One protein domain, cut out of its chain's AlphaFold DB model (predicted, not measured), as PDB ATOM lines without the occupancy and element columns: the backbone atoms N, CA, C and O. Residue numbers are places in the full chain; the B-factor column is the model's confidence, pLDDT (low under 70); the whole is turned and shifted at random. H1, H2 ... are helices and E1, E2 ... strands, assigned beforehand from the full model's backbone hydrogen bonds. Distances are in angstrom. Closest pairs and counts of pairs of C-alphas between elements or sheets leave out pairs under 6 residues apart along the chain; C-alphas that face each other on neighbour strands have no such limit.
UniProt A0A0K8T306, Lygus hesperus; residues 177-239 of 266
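Overview. This is residues 177 to 239 of the 266 residues of a protein of Lygus hesperus (UniProt A0A0K8T306). A small sheet of three parallel strands, with E1 in its middle between E2 and E3, has one helix, H1, grazing it and a short helix, H2, just past the end of E1 and touching the first residues of H1. Two long loops link the rest: residues 205 to 216 lead from H2 back to the beginning of E2, and residues 221 to 235 swing wide from the end of E2 to the beginning of E3. The printed part has 63 residues with two named helices and three named strands, in the order H1, E1, H2, E2, E3, and the sheet order is E2, E1, E3. The class is mixed, helices and strands, with under half of the residues in named elements. The whole is compact, with a radius of gyration of the C-alphas of 11.1 A and spans of 27 by 25 by 16 A.

Arrangement. H1, residues 177 to 187, and H2, residues 200 to 204, touch; their closest C-alphas are those of Gly 177 and Ala 202, 4.2 A apart. E1, residues 194 to 198, is the inner strand of the sheet. E2, residues 217 to 220, is an edge strand and parallel to E1, with 27 degrees between their directions; N 196 and O 218 are within hydrogen-bond range at 2.8 A, as are N 220 and O 196 at 2.9 A. E3, residues 236 to 238, is the other edge strand, parallel to E1 at 22 degrees; N 238 and O 197 are within hydrogen-bond range at 2.8 A. E2 and E3 are apart. H1 is on the sheet but only grazes it, with its residues 177 to 184; its closest C-alphas to E3 are those of Ala 180 and Ile 238, 7.0 A apart. H2 is only just not on the sheet, with 4 pairs of C-alphas within 10 A. E1, H2 and E2 form a strand-helix-strand unit, two parallel neighbour strands with a helix between them along the chain, and its crossover is right-handed. In H1 and H2 every O i to N i+4 pair is within hydrogen-bond range.

Along the chain. H1 begins at C-alpha 177 at (34.672, -23.134, 38.665) and measures 15.5 A from first to last C-alpha. E1 begins at C-alpha 194 at (20.884, -32.338, 32.344) and measures 12.5 A. H2 measures 6.2 A, E2 9.5 A and E3 7.0 A. E3 ends at C-alpha 238 at (31.798, -26.007, 32.140).

Size, cuts and confidence. The two C-alphas farthest apart are those of Asp 191 and Asn 224, at 30.0 A. The printed part has no cut. The links from H2 to E2 and from E2 to E3 are long. The mean pLDDT of the printed part is 88.2, and residue 230 alone is under 70.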
ATOM      1  N   GLY A 177      35.447 -21.916  38.925       90.81
ATOM      2  CA  GLY A 177      34.672 -23.134  38.665       90.81
ATOM      3  C   GLY A 177      33.500 -23.303  39.636       90.81
ATOM      4  O   GLY A 177      32.385 -23.610  39.217       90.81
ATOM      5  N   GLY A 178      33.712 -23.005  40.921       91.81
ATOM      6  CA  GLY A 178      32.644 -23.012  41.926       91.81
ATOM      7  C   GLY A 178      31.540 -21.988  41.638       91.81
ATOM      8  O   GLY A 178      30.360 -22.274  41.833       91.81
ATOM      9  N   VAL A 179      31.905 -20.815  41.118       91.38
ATOM     10  CA  VAL A 179      30.939 -19.796  40.679       91.38
ATOM     11  C   VAL A 179      30.204 -20.250  39.415       91.38
ATOM     12  O   VAL A 179      28.993 -20.069  39.311       91.38
ATOM     13  N   ALA A 180      30.909 -20.881  38.472       91.75
ATOM     14  CA  ALA A 180      30.333 -21.362  37.221       91.75
ATOM     15  C   ALA A 180      29.230 -22.398  37.461       91.75
ATOM     16  O   ALA A 180      28.135 -22.248  36.919       91.75
ATOM     17  N   ILE A 181      29.470 -23.395  38.321       91.94
ATOM     18  CA  ILE A 181      28.446 -24.398  38.646       91.94
ATOM     19  C   ILE A 181      27.259 -23.780  39.394       91.94
ATOM     20  O   ILE A 181      26.122 -24.095  39.073       91.94
ATOM     21  N   GLN A 182      27.484 -22.841  40.319       91.94
ATOM     22  CA  GLN A 182      26.388 -22.146  41.009       91.94
ATOM     23  C   GLN A 182      25.507 -21.350  40.038       91.94
ATOM     24  O   GLN A 182      24.279 -21.411  40.117       91.94
ATOM     25  N   ASN A 183      26.129 -20.637  39.098       91.81
ATOM     26  CA  ASN A 183      25.409 -19.892  38.071       91.81
ATOM     27  C   ASN A 183      24.643 -20.837  37.141       91.81
ATOM     28  O   ASN A 183      23.469 -20.595  36.871       91.81
ATOM     29  N   LEU A 184      25.261 -21.937  36.704       91.06
ATOM     30  CA  LEU A 184      24.603 -22.950  35.880       91.06
ATOM     31  C   LEU A 184      23.374 -23.531  36.596       91.06
ATOM     32  O   LEU A 184      22.291 -23.582  36.011       91.06
ATOM     33  N   THR A 185      23.512 -23.851  37.887       89.69
ATOM     34  CA  THR A 185      22.412 -24.343  38.726       89.69
ATOM     35  C   THR A 185      21.250 -23.357  38.815       89.69
ATOM     36  O   THR A 185      20.094 -23.763  38.857       89.69
ATOM     37  N   SER A 186      21.537 -22.053  38.799       89.62
ATOM     38  CA  SER A 186      20.501 -21.015  38.841       89.62
ATOM     39  C   SER A 186      19.755 -20.812  37.517       89.62
ATOM     40  O   SER A 186      18.665 -20.245  37.517       89.62
ATOM     41  N   ILE A 187      20.338 -21.248  36.394       90.62
ATOM     42  CA  ILE A 187      19.797 -21.040  35.042       90.62
ATOM     43  C   ILE A 187      18.977 -22.245  34.580       90.62
ATOM     44  O   ILE A 187      17.919 -22.068  33.977       90.62
ATOM     45  N   ILE A 188      19.456 -23.464  34.842       90.12
ATOM     46  CA  ILE A 188      18.784 -24.688  34.395       90.12
ATOM     47  C   ILE A 188      17.638 -25.023  35.365       90.12
ATOM     48  O   ILE A 188      17.864 -25.085  36.580       90.12
ATOM     49  N   PRO A 189      16.412 -25.284  34.866       89.69
ATOM     50  CA  PRO A 189      15.321 -25.777  35.695       89.69
ATOM     51  C   PRO A 189      15.716 -27.057  36.440       89.69
ATOM     52  O   PRO A 189      16.240 -28.005  35.856       89.69
ATOM     53  N   GLN A 190      15.439 -27.105  37.741       88.06
ATOM     54  CA  GLN A 190      15.862 -28.235  38.574       88.06
ATOM     55  C   GLN A 190      15.126 -29.542  38.236       88.06
ATOM     56  O   GLN A 190      15.646 -30.613  38.521       88.06
ATOM     57  N   ASP A 191      13.971 -29.467  37.572       90.38
ATOM     58  CA  ASP A 191      13.170 -30.638  37.195       90.38
ATOM     59  C   ASP A 191      13.553 -31.228  35.825       90.38
ATOM     60  O   ASP A 191      12.995 -32.241  35.403       90.38
ATOM     61  N   THR A 192      14.485 -30.601  35.097       89.56
ATOM     62  CA  THR A 192      14.927 -31.089  33.784       89.56
ATOM     63  C   THR A 192      16.209 -31.912  33.905       89.56
ATOM     64  O   THR A 192      17.175 -31.413  34.492       89.56
ATOM     65  N   PRO A 193      16.262 -33.128  33.323       92.69
ATOM     66  CA  PRO A 193      17.503 -33.883  33.212       92.69
ATOM     67  C   PRO A 193      18.551 -33.083  32.439       92.69
ATOM     68  O   PRO A 193      18.263 -32.547  31.368       92.69
ATOM     69  N   ALA A 194      19.765 -33.022  32.975       91.31
ATOM     70  CA  ALA A 194      20.884 -32.338  32.344       91.31
ATOM     71  C   ALA A 194      22.132 -33.214  32.414       91.31
ATOM     72  O   ALA A 194      22.416 -33.840  33.429       91.31
ATOM     73  N   HIS A 195      22.897 -33.233  31.334       92.31
ATOM     74  CA  HIS A 195      24.214 -33.848  31.276       92.31
ATOM     75  C   HIS A 195      25.265 -32.746  31.160       92.31
ATOM     76  O   HIS A 195      25.275 -32.001  30.174       92.31
ATOM     77  N   ILE A 196      26.080 -32.588  32.200       91.88
ATOM     78  CA  ILE A 196      27.008 -31.474  32.375       91.88
ATOM     79  C   ILE A 196      28.431 -32.015  32.338       91.88
ATOM     80  O   ILE A 196      28.832 -32.764  33.230       91.88
ATOM     81  N   TYR A 197      29.203 -31.586  31.346       91.88
ATOM     82  CA  TYR A 197      30.638 -31.841  31.312       91.88
ATOM     83  C   TYR A 197      31.388 -30.834  32.187       91.88
ATOM     84  O   TYR A 197      31.129 -29.627  32.125       91.88
ATOM     85  N   ILE A 198      32.334 -31.321  32.985       92.00
ATOM     86  CA  ILE A 198      33.174 -30.529  33.880       92.00
ATOM     87  C   ILE A 198      34.633 -30.741  33.496       92.00
ATOM     88  O   ILE A 198      35.208 -31.806  33.730       92.00
ATOM     89  N   ASP A 199      35.251 -29.683  32.988       89.62
ATOM     90  CA  ASP A 199      36.675 -29.676  32.687       89.62
ATOM     91  C   ASP A 199      37.538 -29.737  33.966       89.62
ATOM     92  O   ASP A 199      37.132 -29.352  35.072       89.62
ATOM     93  N   ASN A 200      38.772 -30.214  33.827       88.62
ATOM     94  CA  ASN A 200      39.712 -30.394  34.922       88.62
ATOM     95  C   ASN A 200      39.999 -29.078  35.662       88.62
ATOM     96  O   ASN A 200      40.007 -29.076  36.895       88.62
ATOM     97  N   LEU A 201      40.175 -27.949  34.960       86.69
ATOM     98  CA  LEU A 201      40.402 -26.666  35.636       86.69
ATOM     99  C   LEU A 201      39.166 -26.214  36.427       86.69
ATOM    100  O   LEU A 201      39.301 -25.702  37.543       86.69
ATOM    101  N   ALA A 202      37.960 -26.440  35.904       89.31
ATOM    102  CA  ALA A 202      36.724 -26.138  36.624       89.31
ATOM    103  C   ALA A 202      36.632 -26.953  37.926       89.31
ATOM    104  O   ALA A 202      36.333 -26.405  38.992       89.31
ATOM    105  N   ALA A 203      36.996 -28.238  37.876       90.50
ATOM    106  CA  ALA A 203      37.093 -29.085  39.063       90.50
ATOM    107  C   ALA A 203      38.156 -28.587  40.062       90.50
ATOM    108  O   ALA A 203      37.910 -28.541  41.268       90.50
ATOM    109  N   GLN A 204      39.325 -28.153  39.582       88.94
ATOM    110  CA  GLN A 204      40.394 -27.606  40.430       88.94
ATOM    111  C   GLN A 204      40.035 -26.252  41.061       88.94
ATOM    112  O   GLN A 204      40.545 -25.912  42.128       88.94
ATOM    113  N   THR A 205      39.135 -25.496  40.430       91.06
ATOM    114  CA  THR A 205      38.725 -24.148  40.847       91.06
ATOM    115  C   THR A 205      37.328 -24.101  41.471       91.06
ATOM    116  O   THR A 205      36.703 -23.046  41.536       91.06
ATOM    117  N   GLY A 206      36.832 -25.221  42.000       90.31
ATOM    118  CA  GLY A 206      35.697 -25.216  42.930       90.31
ATOM    119  C   GLY A 206      34.446 -25.965  42.484       90.31
ATOM    120  O   GLY A 206      33.491 -25.992  43.259       90.31
ATOM    121  N   VAL A 207      34.434 -26.615  41.314       93.06
ATOM    122  CA  VAL A 207      33.394 -27.617  41.028       93.06
ATOM    123  C   VAL A 207      33.703 -28.882  41.830       93.06
ATOM    124  O   VAL A 207      34.685 -29.577  41.581       93.06
ATOM    125  N   THR A 208      32.871 -29.181  42.825       91.81
ATOM    126  CA  THR A 208      33.047 -30.326  43.731       91.81
ATOM    127  C   THR A 208      31.792 -31.191  43.777       91.81
ATOM    128  O   THR A 208      30.718 -30.775  43.355       91.81
ATOM    129  N   ARG A 209      31.880 -32.386  44.371       89.88
ATOM    130  CA  ARG A 209      30.680 -33.208  44.614       89.88
ATOM    131  C   ARG A 209      29.657 -32.521  45.525       89.88
ATOM    132  O   ARG A 209      28.473 -32.772  45.390       89.88
ATOM    133  N   PHE A 210      30.081 -31.611  46.403       91.12
ATOM    134  CA  PHE A 210      29.153 -30.847  47.247       91.12
ATOM    135  C   PHE A 210      28.365 -29.787  46.470       91.12
ATOM    136  O   PHE A 210      27.310 -29.361  46.925       91.12
ATOM    137  N   THR A 211      28.869 -29.353  45.310       91.00
ATOM    138  CA  THR A 211      28.147 -28.432  44.418       91.00
ATOM    139  C   THR A 211      27.214 -29.161  43.447       91.00
ATOM    140  O   THR A 211      26.463 -28.509  42.733       91.00
ATOM    141  N   GLN A 212      27.248 -30.498  43.421       91.06
ATOM    142  CA  GLN A 212      26.377 -31.350  42.610       91.06
ATOM    143  C   GLN A 212      25.109 -31.668  43.406       91.06
ATOM    144  O   GLN A 212      24.995 -32.719  44.026       91.06
ATOM    145  N   THR A 213      24.188 -30.709  43.468       89.50
ATOM    146  CA  THR A 213      23.018 -30.783  44.361       89.50
ATOM    147  C   THR A 213      21.776 -31.392  43.719       89.50
ATOM    148  O   THR A 213      20.783 -31.589  44.413       89.50
ATOM    149  N   ASN A 214      21.797 -31.630  42.408       90.81
ATOM    150  CA  ASN A 214      20.654 -32.144  41.660       90.81
ATOM    151  C   ASN A 214      20.900 -33.589  41.208       90.81
ATOM    152  O   ASN A 214      21.841 -33.836  40.453       90.81
ATOM    153  N   ASP A 215      20.029 -34.502  41.642       90.31
ATOM    154  CA  ASP A 215      20.100 -35.939  41.347       90.31
ATOM    155  C   ASP A 215      19.652 -36.296  39.917       90.31
ATOM    156  O   ASP A 215      19.990 -37.364  39.411       90.31
ATOM    157  N   LEU A 216      18.901 -35.415  39.246       91.50
ATOM    158  CA  LEU A 216      18.508 -35.579  37.841       91.50
ATOM    159  C   LEU A 216      19.647 -35.227  36.878       91.50
ATOM    160  O   LEU A 216      19.502 -35.397  35.665       91.50
ATOM    161  N   TRP A 217      20.749 -34.676  37.391       93.62
ATOM    162  CA  TRP A 217      21.864 -34.215  36.580       93.62
ATOM    163  C   TRP A 217      23.003 -35.226  36.593       93.62
ATOM    164  O   TRP A 217      23.421 -35.722  37.637       93.62
ATOM    165  N   ILE A 218      23.537 -35.496  35.409       93.25
ATOM    166  CA  ILE A 218      24.730 -36.308  35.220       93.25
ATOM    167  C   ILE A 218      25.910 -35.348  35.123       93.25
ATOM    168  O   ILE A 218      25.952 -34.500  34.235       93.25
ATOM    169  N   TYR A 219      26.861 -35.478  36.042       92.75
ATOM    170  CA  TYR A 219      28.080 -34.674  36.060       92.75
ATOM    171  C   TYR A 219      29.247 -35.524  35.564       92.75
ATOM    172  O   TYR A 219      29.752 -36.378  36.297       92.75
ATOM    173  N   ASP A 220      29.666 -35.289  34.326       90.38
ATOM    174  CA  ASP A 220      30.760 -36.015  33.695       90.38
ATOM    175  C   ASP A 220      32.076 -35.246  33.864       90.38
ATOM    176  O   ASP A 220      32.161 -34.052  33.586       90.38
ATOM    177  N   LYS A 221      33.109 -35.943  34.345       89.44
ATOM    178  CA  LYS A 221      34.472 -35.422  34.518       89.44
ATOM    179  C   LYS A 221      35.495 -36.314  33.814       89.44
ATOM    180  O   LYS A 221      36.600 -36.525  34.315       89.44
ATOM    181  N   THR A 222      35.104 -36.926  32.705       87.75
ATOM    182  CA  THR A 222      35.999 -37.777  31.934       87.75
ATOM    183  C   THR A 222      37.092 -36.916  31.294       87.75
ATOM    184  O   THR A 222      36.835 -35.928  30.606       87.75
ATOM    185  N   GLU A 223      38.344 -37.258  31.592       84.62
ATOM    186  CA  GLU A 223      39.518 -36.501  31.158       84.62
ATOM    187  C   GLU A 223      39.941 -36.907  29.735       84.62
ATOM    188  O   GLU A 223      39.773 -38.058  29.339       84.62
ATOM    189  N   ASN A 224      40.563 -35.980  28.995       80.12
ATOM    190  CA  ASN A 224      41.066 -36.175  27.621       80.12
ATOM    191  C   ASN A 224      39.982 -36.471  26.567       80.12
ATOM    192  O   ASN A 224      40.216 -37.243  25.637       80.12
ATOM    193  N   ILE A 225      38.810 -35.854  26.709       81.81
ATOM    194  CA  ILE A 225      37.749 -35.889  25.699       81.81
ATOM    195  C   ILE A 225      37.891 -34.693  24.753       81.81
ATOM    196  O   ILE A 225      38.189 -33.583  25.200       81.81
ATOM    197  N   ASP A 226      37.652 -34.911  23.458       79.12
ATOM    198  CA  ASP A 226      37.425 -33.814  22.519       79.12
ATOM    199  C   ASP A 226      35.981 -33.326  22.657       79.12
ATOM    200  O   ASP A 226      35.049 -33.892  22.097       79.12
ATOM    201  N   VAL A 227      35.792 -32.271  23.446       74.69
ATOM    202  CA  VAL A 227      34.463 -31.723  23.755       74.69
ATOM    203  C   VAL A 227      33.748 -31.183  22.502       74.69
ATOM    204  O   VAL A 227      32.546 -30.934  22.540       74.69
ATOM    205  N   LEU A 228      34.474 -30.983  21.396       72.38
ATOM    206  CA  LEU A 228      33.923 -30.521  20.122       72.38
ATOM    207  C   LEU A 228      33.437 -31.664  19.220       72.38
ATOM    208  O   LEU A 228      32.872 -31.380  18.163       72.38
ATOM    209  N   ASP A 229      33.648 -32.925  19.602       78.06
ATOM    210  CA  ASP A 229      33.078 -34.058  18.878       78.06
ATOM    211  C   ASP A 229      31.550 -34.105  19.087       78.06
ATOM    212  O   ASP A 229      31.052 -34.101  20.215       78.06
ATOM    213  N   GLU A 230      30.787 -34.153  17.992       64.25
ATOM    214  CA  GLU A 230      29.313 -34.154  18.004       64.25
ATOM    215  C   GLU A 230      28.722 -35.448  18.587       64.25
ATOM    216  O   GLU A 230      27.525 -35.521  18.857       64.25
ATOM    217  N   ASN A 231      29.550 -36.471  18.811       74.69
ATOM    218  CA  ASN A 231      29.134 -37.756  19.374       74.69
ATOM    219  C   ASN A 231      28.858 -37.718  20.888       74.69
ATOM    220  O   ASN A 231      28.544 -38.755  21.476       74.69
ATOM    221  N   HIS A 232      29.010 -36.564  21.539       80.12
ATOM    222  CA  HIS A 232      28.772 -36.432  22.969       80.12
ATOM    223  C   HIS A 232      27.359 -35.943  23.292       80.12
ATOM    224  O   HIS A 232      26.938 -34.870  22.871       80.12
ATOM    225  N   ASP A 233      26.671 -36.670  24.172       84.50
ATOM    226  CA  ASP A 233      25.325 -36.332  24.652       84.50
ATOM    227  C   ASP A 233      25.334 -35.247  25.756       84.50
ATOM    228  O   ASP A 233      24.532 -35.289  26.696       84.50
ATOM    229  N   PHE A 234      26.278 -34.299  25.719       87.44
ATOM    230  CA  PHE A 234      26.370 -33.238  26.723       87.44
ATOM    231  C   PHE A 234      25.339 -32.142  26.448       87.44
ATOM    232  O   PHE A 234      25.297 -31.544  25.378       87.44
ATOM    233  N   THR A 235      24.531 -31.820  27.456       87.38
ATOM    234  CA  THR A 235      23.575 -30.702  27.378       87.38
ATOM    235  C   THR A 235      24.230 -29.359  27.695       87.38
ATOM    236  O   THR A 235      23.831 -28.334  27.152       87.38
ATOM    237  N   HIS A 236      25.219 -29.356  28.595       89.94
ATOM    238  CA  HIS A 236      25.895 -28.157  29.083       89.94
ATOM    239  C   HIS A 236      27.369 -28.461  29.348       89.94
ATOM    240  O   HIS A 236      27.733 -29.582  29.700       89.94
ATOM    241  N   LEU A 237      28.212 -27.438  29.225       89.62
ATOM    242  CA  LEU A 237      29.657 -27.558  29.372       89.62
ATOM    243  C   LEU A 237      30.166 -26.495  30.349       89.62
ATOM    244  O   LEU A 237      29.835 -25.316  30.217       89.62
ATOM    245  N   ILE A 238      30.995 -26.904  31.307       89.50
ATOM    246  CA  ILE A 238      31.798 -26.007  32.140       89.50
ATOM    247  C   ILE A 238      33.252 -26.185  31.714       89.50
ATOM    248  O   ILE A 238      33.925 -27.119  32.150       89.50
ATOM    249  N   LEU A 239      33.706 -25.294  30.836       86.19
ATOM    250  CA  LEU A 239      35.034 -25.344  30.227       86.19
ATOM    251  C   LEU A 239      35.956 -24.273  30.788       86.19
ATOM    252  O   LEU A 239      35.511 -23.195  31.192       86.19
TER     253      LEU A 239